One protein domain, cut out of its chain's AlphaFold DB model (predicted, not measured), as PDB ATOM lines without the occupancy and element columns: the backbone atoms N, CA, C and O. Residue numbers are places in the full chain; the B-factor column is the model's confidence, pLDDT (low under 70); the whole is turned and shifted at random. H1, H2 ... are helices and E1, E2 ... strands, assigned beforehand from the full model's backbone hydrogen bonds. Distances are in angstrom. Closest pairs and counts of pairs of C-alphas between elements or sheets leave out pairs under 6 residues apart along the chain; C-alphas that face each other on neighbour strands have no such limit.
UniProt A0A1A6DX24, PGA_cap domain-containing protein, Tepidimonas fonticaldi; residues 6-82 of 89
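AT A GLANCE: This is residues 6 to 82 of the 89 residues of the protein "PGA_cap domain-containing protein" of Tepidimonas fonticaldi (UniProt A0A1A6DX24). A long, twisted hairpin of E3 and E4 makes the core, with the short strands E5 and E6 beside different stretches of E4. A small separate hairpin, E1 and E2, lies near the turn of the long one, and a long loop, residues 15 to 27, leads to the short helix H1 at the other end. The printed part has 77 residues, in the order E1 E2 H1 E3 E4 E5 E6; it is mostly strand, and both sheets, one of them branched, are antiparallel. It is elongated, 39 by 24 by 18 A, and only just loose, close to compact, with a radius of gyration of the C-alphas of 14.1 A.

HOW THE PARTS SIT: E1, residues 6 to 8, and E2, residues 11 to 14, form an antiparallel hairpin, with N 8 and O 11 2.9 A apart. H1, residues 28 to 31, only grazes the branched sheet; it is too short for an O i to N i+4 pair, and its one O i to N i+3 pair is within hydrogen-bond range. E3, residues 32 to 41, E4, residues 44 to 55, and E5, residues 61 to 63, form a meander, each strand the antiparallel neighbour of the one before. N 37 and O 49 are 2.8 A apart, N 62 and O 54 2.8 A. E4 bends by 67 degrees at residue 47. E6, residues 70 to 73, is antiparallel to E4, with N 50 and O 70 2.8 A apart. E5 and E6 lie on one side of E4, E3 on the other. The closest C-alphas of E2 and E4, those of Arg 11 and Ala 45, are 7.0 A apart.

IN THESE COORDINATES: E1 begins at C-alpha 6 (-18.782, -22.630, -15.889). E3 and E4 each measure 29.8 A, E2 10.0 A and E6 10.7 A. E6 ends at C-alpha 73 (-13.974, -20.565, -26.965).

THE WHOLE: The C-alphas of Arg 26 and Arg 42, the two farthest apart, are 41.2 A from each other. The printed part has no cut; the link from E2 to H1 is long. Residues 17 to 30 are under pLDDT 70.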
ATOM      1  N   GLU A   6     -19.116 -21.208 -15.933       90.12
ATOM      2  CA  GLU A   6     -18.782 -22.630 -15.889       90.12
ATOM      3  C   GLU A   6     -18.795 -23.227 -17.299       90.12
ATOM      4  O   GLU A   6     -19.438 -22.704 -18.212       90.12
ATOM      5  N   VAL A   7     -18.093 -24.345 -17.487       88.81
ATOM      6  CA  VAL A   7     -18.234 -25.189 -18.675       88.81
ATOM      7  C   VAL A   7     -18.791 -26.546 -18.257       88.81
ATOM      8  O   VAL A   7     -18.098 -27.353 -17.646       88.81
ATOM      9  N   TYR A   8     -20.031 -26.831 -18.651       89.56
ATOM     10  CA  TYR A   8     -20.690 -28.108 -18.389       89.56
ATOM     11  C   TYR A   8     -20.875 -28.880 -19.695       89.56
ATOM     12  O   TYR A   8     -21.459 -28.374 -20.654       89.56
ATOM     13  N   GLN A   9     -20.348 -30.107 -19.764       89.81
ATOM     14  CA  GLN A   9     -20.377 -30.950 -20.974       89.81
ATOM     15  C   GLN A   9     -19.853 -30.231 -22.238       89.81
ATOM     16  O   GLN A   9     -20.413 -30.353 -23.329       89.81
ATOM     17  N   GLY A  10     -18.791 -29.431 -22.088       85.81
ATOM     18  CA  GLY A  10     -18.196 -28.659 -23.186       85.81
ATOM     19  C   GLY A  10     -19.026 -27.454 -23.647       85.81
ATOM     20  O   GLY A  10     -18.700 -26.845 -24.669       85.81
ATOM     21  N   ARG A  11     -20.093 -27.101 -22.921       86.62
ATOM     22  CA  ARG A  11     -20.970 -25.958 -23.201       86.62
ATOM     23  C   ARG A  11     -20.795 -24.886 -22.122       86.62
ATOM     24  O   ARG A  11     -20.761 -25.233 -20.943       86.62
ATOM     25  N   PRO A  12     -20.705 -23.601 -22.492       89.81
ATOM     26  CA  PRO A  12     -20.531 -22.535 -21.518       89.81
ATOM     27  C   PRO A  12     -21.853 -22.225 -20.805       89.81
ATOM     28  O   PRO A  12     -22.905 -22.145 -21.442       89.81
ATOM     29  N   ILE A  13     -21.774 -21.984 -19.500       86.75
ATOM     30  CA  ILE A  13     -22.840 -21.463 -18.646       86.75
ATOM     31  C   ILE A  13     -22.375 -20.107 -18.114       86.75
ATOM     32  O   ILE A  13     -21.274 -19.978 -17.581       86.75
ATOM     33  N   ILE A  14     -23.217 -19.088 -18.279       84.31
ATOM     34  CA  ILE A  14     -22.965 -17.730 -17.789       84.31
ATOM     35  C   ILE A  14     -24.078 -17.392 -16.804       84.31
ATOM     36  O   ILE A  14     -25.246 -17.329 -17.194       84.31
ATOM     37  N   TYR A  15     -23.722 -17.183 -15.538       82.62
ATOM     38  CA  TYR A  15     -24.678 -16.836 -14.494       82.62
ATOM     39  C   TYR A  15     -24.905 -15.320 -14.477       82.62
ATOM     40  O   TYR A  15     -23.960 -14.538 -14.398       82.62
ATOM     41  N   GLY A  16     -26.165 -14.896 -14.542       73.06
ATOM     42  CA  GLY A  16     -26.546 -13.485 -14.501       73.06
ATOM     43  C   GLY A  16     -27.824 -13.281 -13.695       73.06
ATOM     44  O   GLY A  16     -28.718 -14.122 -13.718       73.06
ATOM     45  N   LEU A  17     -27.919 -12.152 -12.991       67.50
ATOM     46  CA  LEU A  17     -29.069 -11.806 -12.141       67.50
ATOM     47  C   LEU A  17     -30.260 -11.192 -12.915       67.50
ATOM     48  O   LEU A  17     -31.252 -10.813 -12.303       67.50
ATOM     49  N   GLY A  18     -30.196 -11.122 -14.252       61.94
ATOM     50  CA  GLY A  18     -31.269 -10.613 -15.121       61.94
ATOM     51  C   GLY A  18     -30.952  -9.278 -15.815       61.94
ATOM     52  O   GLY A  18     -30.058  -8.538 -15.411       61.94
ATOM     53  N   ASN A  19     -31.671  -8.990 -16.906       56.31
ATOM     54  CA  ASN A  19     -31.435  -7.846 -17.796       56.31
ATOM     55  C   ASN A  19     -31.863  -6.497 -17.170       56.31
ATOM     56  O   ASN A  19     -33.042  -6.167 -17.146       56.31
ATOM     57  N   PHE A  20     -30.881  -5.724 -16.703       52.28
ATOM     58  CA  PHE A  20     -30.700  -4.265 -16.848       52.28
ATOM     59  C   PHE A  20     -31.902  -3.293 -16.961       52.28
ATOM     60  O   PHE A  20     -31.838  -2.355 -17.750       52.28
ATOM     61  N   VAL A  21     -32.934  -3.388 -16.120       50.94
ATOM     62  CA  VAL A  21     -33.730  -2.195 -15.755       50.94
ATOM     63  C   VAL A  21     -34.053  -2.253 -14.270       50.94
ATOM     64  O   VAL A  21     -34.974  -2.941 -13.844       50.94
ATOM     65  N   PHE A  22     -33.281  -1.522 -13.472       54.19
ATOM     66  CA  PHE A  22     -33.557  -1.341 -12.055       54.19
ATOM     67  C   PHE A  22     -33.606   0.157 -11.755       54.19
ATOM     68  O   PHE A  22     -32.578   0.828 -11.779       54.19
ATOM     69  N   ASP A  23     -34.789   0.679 -11.436       51.22
ATOM     70  CA  ASP A  23     -35.025   2.095 -11.091       51.22
ATOM     71  C   ASP A  23     -34.601   2.444  -9.639       51.22
ATOM     72  O   ASP A  23     -35.015   3.436  -9.049       51.22
ATOM     73  N   GLY A  24     -33.790   1.590  -9.001       54.47
ATOM     74  CA  GLY A  24     -33.543   1.644  -7.551       54.47
ATOM     75  C   GLY A  24     -32.081   1.720  -7.119       54.47
ATOM     76  O   GLY A  24     -31.798   1.811  -5.925       54.47
ATOM     77  N   PHE A  25     -31.129   1.663  -8.046       59.41
ATOM     78  CA  PHE A  25     -29.741   1.341  -7.718       59.41
ATOM     79  C   PHE A  25     -28.800   2.520  -7.964       59.41
ATOM     80  O   PHE A  25     -28.332   2.749  -9.072       59.41
ATOM     81  N   ARG A  26     -28.525   3.288  -6.901       62.62
ATOM     82  CA  ARG A  26     -27.608   4.447  -6.932       62.62
ATOM     83  C   ARG A  26     -26.188   4.137  -6.446       62.62
ATOM     84  O   ARG A  26     -25.332   5.014  -6.490       62.62
ATOM     85  N   ALA A  27     -25.936   2.920  -5.965       66.69
ATOM     86  CA  ALA A  27     -24.635   2.533  -5.431       66.69
ATOM     87  C   ALA A  27     -23.720   1.962  -6.540       66.69
ATOM     88  O   ALA A  27     -24.207   1.352  -7.501       66.69
ATOM     89  N   PRO A  28     -22.387   2.114  -6.445       63.62
ATOM     90  CA  PRO A  28     -21.452   1.497  -7.390       63.62
ATOM     91  C   PRO A  28     -21.602  -0.031  -7.479       63.62
ATOM     92  O   PRO A  28     -21.445  -0.641  -8.533       63.62
ATOM     93  N   GLU A  29     -21.958  -0.702  -6.397       66.94
ATOM     94  CA  GLU A  29     -22.073  -2.161  -6.363       66.94
ATOM     95  C   GLU A  29     -23.278  -2.645  -7.175       66.94
ATOM     96  O   GLU A  29     -23.246  -3.740  -7.734       66.94
ATOM     97  N   THR A  30     -24.306  -1.804  -7.284       68.62
ATOM     98  CA  THR A  30     -25.585  -2.104  -7.935       68.62
ATOM     99  C   THR A  30     -25.693  -1.541  -9.356       68.62
ATOM    100  O   THR A  30     -26.641  -1.844 -10.073       68.62
ATOM    101  N   THR A  31     -24.685  -0.781  -9.794       75.69
ATOM    102  CA  THR A  31     -24.557  -0.245 -11.163       75.69
ATOM    103  C   THR A  31     -23.417  -0.887 -11.960       75.69
ATOM    104  O   THR A  31     -23.193  -0.511 -13.108       75.69
ATOM    105  N   THR A  32     -22.670  -1.839 -11.383       81.62
ATOM    106  CA  THR A  32     -21.648  -2.613 -12.117       81.62
ATOM    107  C   THR A  32     -22.292  -3.867 -12.689       81.62
ATOM    108  O   THR A  32     -22.980  -4.562 -11.956       81.62
ATOM    109  N   GLY A  33     -22.025  -4.222 -13.940       82.00
ATOM    110  CA  GLY A  33     -22.491  -5.485 -14.513       82.00
ATOM    111  C   GLY A  33     -21.585  -5.991 -15.624       82.00
ATOM    112  O   GLY A  33     -20.510  -5.436 -15.845       82.00
ATOM    113  N   TRP A  34     -22.024  -7.036 -16.326       85.44
ATOM    114  CA  TRP A  34     -21.329  -7.570 -17.500       85.44
ATOM    115  C   TRP A  34     -22.144  -7.370 -18.770       85.44
ATOM    116  O   TRP A  34     -23.346  -7.627 -18.795       85.44
ATOM    117  N   LEU A  35     -21.464  -6.980 -19.844       84.56
ATOM    118  CA  LEU A  35     -21.970  -7.129 -21.201       84.56
ATOM    119  C   LEU A  35     -21.316  -8.355 -21.837       84.56
ATOM    120  O   LEU A  35     -20.092  -8.434 -21.939       84.56
ATOM    121  N   VAL A  36     -22.142  -9.299 -22.282       86.88
ATOM    122  CA  VAL A  36     -21.698 -10.550 -22.900       86.88
ATOM    123  C   VAL A  36     -21.944 -10.499 -24.403       86.88
ATOM    124  O   VAL A  36     -23.061 -10.266 -24.858       86.88
ATOM    125  N   ARG A  37     -20.903 -10.772 -25.189       88.25
ATOM    126  CA  ARG A  37     -21.005 -11.011 -26.631       88.25
ATOM    127  C   ARG A  37     -20.797 -12.492 -26.899       88.25
ATOM    128  O   ARG A  37     -19.701 -12.996 -26.672       88.25
ATOM    129  N   LEU A  38     -21.823 -13.152 -27.423       90.19
ATOM    130  CA  LEU A  38     -21.833 -14.577 -27.742       90.19
ATOM    131  C   LEU A  38     -21.855 -14.781 -29.264       90.19
ATOM    132  O   LEU A  38     -22.660 -14.177 -29.968       90.19
ATOM    133  N   THR A  39     -20.980 -15.648 -29.765       92.75
ATOM    134  CA  THR A  39     -20.988 -16.150 -31.144       92.75
ATOM    135  C   THR A  39     -21.514 -17.580 -31.136       92.75
ATOM    136  O   THR A  39     -21.014 -18.413 -30.377       92.75
ATOM    137  N   VAL A  40     -22.499 -17.869 -31.987       93.50
ATOM    138  CA  VAL A  40     -23.132 -19.189 -32.113       93.50
ATOM    139  C   VAL A  40     -23.109 -19.670 -33.561       93.50
ATOM    140  O   VAL A  40     -23.176 -18.866 -34.487       93.50
ATOM    141  N   ASP A  41     -23.028 -20.983 -33.748       95.12
ATOM    142  CA  ASP A  41     -23.211 -21.672 -35.027       95.12
ATOM    143  C   ASP A  41     -24.289 -22.768 -34.887       95.12
ATOM    144  O   ASP A  41     -24.955 -22.884 -33.855       95.12
ATOM    145  N   ARG A  42     -24.459 -23.611 -35.916       94.75
ATOM    146  CA  ARG A  42     -25.439 -24.716 -35.892       94.75
ATOM    147  C   ARG A  42     -25.167 -25.775 -34.812       94.75
ATOM    148  O   ARG A  42     -26.061 -26.559 -34.517       94.75
ATOM    149  N   GLN A  43     -23.958 -25.823 -34.256       92.81
ATOM    150  CA  GLN A  43     -23.545 -26.746 -33.196       92.81
ATOM    151  C   GLN A  43     -23.615 -26.088 -31.800       92.81
ATOM    152  O   GLN A  43     -23.383 -26.763 -30.797       92.81
ATOM    153  N   GLY A  44     -23.957 -24.796 -31.710       91.81
ATOM    154  CA  GLY A  44     -24.144 -24.059 -30.458       91.81
ATOM    155  C   GLY A  44     -23.117 -22.945 -30.246       91.81
ATOM    156  O   GLY A  44     -22.645 -22.320 -31.193       91.81
ATOM    157  N   ALA A  45     -22.761 -22.670 -28.987       93.00
ATOM    158  CA  ALA A  45     -21.799 -21.622 -28.636       93.00
ATOM    159  C   ALA A  45     -20.407 -21.908 -29.222       93.00
ATOM    160  O   ALA A  45     -19.868 -23.005 -29.063       93.00
ATOM    161  N   VAL A  46     -19.841 -20.924 -29.917       95.38
ATOM    162  CA  VAL A  46     -18.500 -20.971 -30.525       95.38
ATOM    163  C   VAL A  46     -17.507 -20.202 -29.664       95.38
ATOM    164  O   VAL A  46     -16.412 -20.681 -29.395       95.38
ATOM    165  N   ARG A  47     -17.890 -18.997 -29.232       93.56
ATOM    166  CA  ARG A  47     -17.056 -18.107 -28.420       93.56
ATOM    167  C   ARG A  47     -17.935 -17.160 -27.624       93.56
ATOM    168  O   ARG A  47     -18.979 -16.746 -28.124       93.56
ATOM    169  N   TRP A  48     -17.470 -16.728 -26.460       92.12
ATOM    170  CA  TRP A  48     -18.042 -15.562 -25.800       92.12
ATOM    171  C   TRP A  48     -16.976 -14.667 -25.175       92.12
ATOM    172  O   TRP A  48     -15.868 -15.105 -24.869       92.12
ATOM    173  N   THR A  49     -17.323 -13.389 -25.034       90.88
ATOM    174  CA  THR A  49     -16.524 -12.399 -24.309       90.88
ATOM    175  C   THR A  49     -17.421 -11.619 -23.354       90.88
ATOM    176  O   THR A  49     -18.440 -11.099 -23.808       90.88
ATOM    177  N   ALA A  50     -17.044 -11.498 -22.083       88.56
ATOM    178  CA  ALA A  50     -17.705 -10.647 -21.098       88.56
ATOM    179  C   ALA A  50     -16.820  -9.441 -20.763       88.56
ATOM    180  O   ALA A  50     -15.618  -9.594 -20.540       88.56
ATOM    181  N   MET A  51     -17.408  -8.248 -20.736       87.12
ATOM    182  CA  MET A  51     -16.737  -7.006 -20.346       87.12
ATOM    183  C   MET A  51     -17.475  -6.344 -19.186       87.12
ATOM    184  O   MET A  51     -18.709  -6.323 -19.174       87.12
ATOM    185  N   ASP A  52     -16.719  -5.792 -18.240       86.19
ATOM    186  CA  ASP A  52     -17.275  -4.982 -17.161       86.19
ATOM    187  C   ASP A  52     -17.926  -3.724 -17.754       86.19
ATOM    188  O   ASP A  52     -17.344  -3.032 -18.593       86.19
ATOM    189  N   VAL A  53     -19.140  -3.421 -17.303       85.62
ATOM    190  CA  VAL A  53     -19.867  -2.200 -17.651       85.62
ATOM    191  C   VAL A  53     -20.339  -1.479 -16.396       85.62
ATOM    192  O   VAL A  53     -20.655  -2.096 -15.376       85.62
ATOM    193  N   ARG A  54     -20.407  -0.154 -16.489       86.44
ATOM    194  CA  ARG A  54     -21.009   0.740 -15.503       86.44
ATOM    195  C   ARG A  54     -22.297   1.304 -16.079       86.44
ATOM    196  O   ARG A  54     -22.259   1.914 -17.140       86.44
ATOM    197  N   LEU A  55     -23.412   1.139 -15.386       83.25
ATOM    198  CA  LEU A  55     -24.650   1.823 -15.741       83.25
ATOM    199  C   LEU A  55     -24.554   3.299 -15.362       83.25
ATOM    200  O   LEU A  55     -24.116   3.626 -14.257       83.25
ATOM    201  N   ASP A  56     -24.961   4.184 -16.268       81.44
ATOM    202  CA  ASP A  56     -25.193   5.584 -15.930       81.44
ATOM    203  C   ASP A  56     -26.548   5.785 -15.230       81.44
ATOM    204  O   ASP A  56     -27.314   4.849 -14.994       81.44
ATOM    205  N   ARG A  57     -26.861   7.041 -14.903       78.62
ATOM    206  CA  ARG A  57     -28.117   7.430 -14.240       78.62
ATOM    207  C   ARG A  57     -29.388   7.093 -15.033       78.62
ATOM    208  O   ARG A  57     -30.469   7.153 -14.464       78.62
ATOM    209  N   HIS A  58     -29.272   6.818 -16.331       79.31
ATOM    210  CA  HIS A  58     -30.376   6.417 -17.201       79.31
ATOM    211  C   HIS A  58     -30.429   4.892 -17.382       79.31
ATOM    212  O   HIS A  58     -31.260   4.396 -18.139       79.31
ATOM    213  N   GLY A  59     -29.550   4.147 -16.704       74.00
ATOM    214  CA  GLY A  59     -29.429   2.702 -16.850       74.00
ATOM    215  C   GLY A  59     -28.686   2.277 -18.117       74.00
ATOM    216  O   GLY A  59     -28.706   1.094 -18.448       74.00
ATOM    217  N   ALA A  60     -28.027   3.193 -18.839       82.81
ATOM    218  CA  ALA A  60     -27.279   2.829 -20.037       82.81
ATOM    219  C   ALA A  60     -25.892   2.271 -19.660       82.81
ATOM    220  O   ALA A  60     -25.179   2.900 -18.872       82.81
ATOM    221  N   PRO A  61     -25.482   1.100 -20.188       83.56
ATOM    222  CA  PRO A  61     -24.202   0.486 -19.851       83.56
ATOM    223  C   PRO A  61     -23.031   1.126 -20.608       83.56
ATOM    224  O   PRO A  61     -23.027   1.189 -21.837       83.56
ATOM    225  N   HIS A  62     -21.987   1.497 -19.869       86.31
ATOM    226  CA  HIS A  62     -20.728   2.044 -20.377       86.31
ATOM    227  C   HIS A  62     -19.568   1.073 -20.116       86.31
ATOM    228  O   HIS A  62     -19.297   0.758 -18.951       86.31
ATOM    229  N   PRO A  63     -18.863   0.590 -21.156       85.88
ATOM    230  CA  PRO A  63     -17.713  -0.300 -20.998       85.88
ATOM    231  C   PRO A  63     -16.624   0.278 -20.092       85.88
ATOM    232  O   PRO A  63     -16.300   1.461 -20.170       85.88
ATOM    233  N   GLN A  64     -16.044  -0.568 -19.246       85.44
ATOM    234  CA  GLN A  64     -14.890  -0.239 -18.408       85.44
ATOM    235  C   GLN A  64     -13.626  -0.777 -19.093       85.44
ATOM    236  O   GLN A  64     -13.232  -1.926 -18.899       85.44
ATOM    237  N   ALA A  65     -13.044   0.033 -19.985       74.81
ATOM    238  CA  ALA A  65     -11.940  -0.377 -20.865       74.81
ATOM    239  C   ALA A  65     -10.628  -0.693 -20.120       74.81
ATOM    240  O   ALA A  65      -9.752  -1.363 -20.661       74.81
ATOM    241  N   ASP A  66     -10.499  -0.220 -18.884       76.81
ATOM    242  CA  ASP A  66      -9.368  -0.430 -17.984       76.81
ATOM    243  C   ASP A  66      -9.381  -1.808 -17.301       76.81
ATOM    244  O   ASP A  66      -8.403  -2.182 -16.649       76.81
ATOM    245  N   ARG A  67     -10.459  -2.591 -17.451       74.06
ATOM    246  CA  ARG A  67     -10.594  -3.903 -16.814       74.06
ATOM    247  C   ARG A  67     -10.516  -5.053 -17.816       74.06
ATOM    248  O   ARG A  67     -11.258  -5.067 -18.799       74.06
ATOM    249  N   PRO A  68      -9.667  -6.068 -17.565       73.94
ATOM    250  CA  PRO A  68      -9.577  -7.211 -18.460       73.94
ATOM    251  C   PRO A  68     -10.879  -8.016 -18.415       73.94
ATOM    252  O   PRO A  68     -11.308  -8.459 -17.352       73.94
ATOM    253  N   GLY A  69     -11.508  -8.212 -19.573       85.19
ATOM    254  CA  GLY A  69     -12.708  -9.038 -19.697       85.19
ATOM    255  C   GLY A  69     -12.435 -10.537 -19.533       85.19
ATOM    256  O   GLY A  69     -11.291 -10.972 -19.370       85.19
ATOM    257  N   TRP A  70     -13.498 -11.328 -19.636       89.38
ATOM    258  CA  TRP A  70     -13.445 -12.791 -19.674       89.38
ATOM    259  C   TRP A  70     -13.726 -13.304 -21.077       89.38
ATOM    260  O   TRP A  70     -14.573 -12.762 -21.786       89.38
ATOM    261  N   CYS A  71     -13.008 -14.342 -21.477       91.31
ATOM    262  CA  CYS A  71     -13.059 -14.934 -22.799       91.31
ATOM    263  C   CYS A  71     -13.161 -16.453 -22.687       91.31
ATOM    264  O   CYS A  71     -12.507 -17.077 -21.855       91.31
ATOM    265  N   TRP A  72     -13.922 -17.050 -23.594       93.69
ATOM    266  CA  TRP A  72     -13.999 -18.496 -23.763       93.69
ATOM    267  C   TRP A  72     -14.230 -18.836 -25.234       93.69
ATOM    268  O   TRP A  72     -14.895 -18.086 -25.963       93.69
ATOM    269  N   ALA A  73     -13.716 -19.985 -25.659       94.06
ATOM    270  CA  ALA A  73     -13.974 -20.565 -26.965       94.06
ATOM    271  C   ALA A  73     -14.304 -22.055 -26.830       94.06
ATOM    272  O   ALA A  73     -13.881 -22.721 -25.885       94.06
ATOM    273  N   ARG A  74     -15.055 -22.593 -27.792       94.00
ATOM    274  CA  ARG A  74     -15.384 -24.019 -27.850       94.00
ATOM    275  C   ARG A  74     -14.103 -24.856 -27.799       94.00
ATOM    276  O   ARG A  74     -13.176 -24.615 -28.564       94.00
ATOM    277  N   GLY A  75     -14.082 -25.845 -26.907       91.88
ATOM    278  CA  GLY A  75     -12.905 -26.676 -26.627       91.88
ATOM    279  C   GLY A  75     -12.092 -26.220 -25.410       91.88
ATOM    280  O   GLY A  75     -11.276 -26.992 -24.918       91.88
ATOM    281  N   SER A  76     -12.331 -25.017 -24.879       91.06
ATOM    282  CA  SER A  76     -11.752 -24.579 -23.606       91.06
ATOM    283  C   SER A  76     -12.494 -25.201 -22.420       91.06
ATOM    284  O   SER A  76     -13.727 -25.178 -22.374       91.06
ATOM    285  N   ALA A  77     -11.735 -25.718 -21.449       89.94
ATOM    286  CA  ALA A  77     -12.278 -26.279 -20.211       89.94
ATOM    287  C   ALA A  77     -12.823 -25.204 -19.257       89.94
ATOM    288  O   ALA A  77     -13.759 -25.469 -18.517       89.94
ATOM    289  N   GLU A  78     -12.270 -23.991 -19.301       88.94
ATOM    290  CA  GLU A  78     -12.631 -22.881 -18.416       88.94
ATOM    291  C   GLU A  78     -12.541 -21.545 -19.167       88.94
ATOM    292  O   GLU A  78     -11.938 -21.452 -20.243       88.94
ATOM    293  N   ALA A  79     -13.162 -20.503 -18.613       90.62
ATOM    294  CA  ALA A  79     -12.997 -19.138 -19.094       90.62
ATOM    295  C   ALA A  79     -11.664 -18.553 -18.616       90.62
ATOM    296  O   ALA A  79     -11.223 -18.788 -17.495       90.62
ATOM    297  N   VAL A  80     -11.039 -17.733 -19.454       90.69
ATOM    298  CA  VAL A  80      -9.759 -17.082 -19.155       90.69
ATOM    299  C   VAL A  80      -9.884 -15.572 -19.290       90.69
ATOM    300  O   VAL A  80     -10.823 -15.062 -19.904       90.69
ATOM    301  N   ARG A  81      -8.923 -14.821 -18.747       88.81
ATOM    302  CA  ARG A  81      -8.840 -13.383 -19.028       88.81
ATOM    303  C   ARG A  81      -8.563 -13.165 -20.510       88.81
ATOM    304  O   ARG A  81      -7.698 -13.816 -21.093       88.81
ATOM    305  N   CYS A  82      -9.295 -12.238 -21.116       84.44
ATOM    306  CA  CYS A  82      -9.055 -11.877 -22.503       84.44
ATOM    307  C   CYS A  82      -7.658 -11.253 -22.660       84.44
ATOM    308  O   CYS A  82      -7.321 -10.344 -21.896       84.44
TER     309      CYS A  82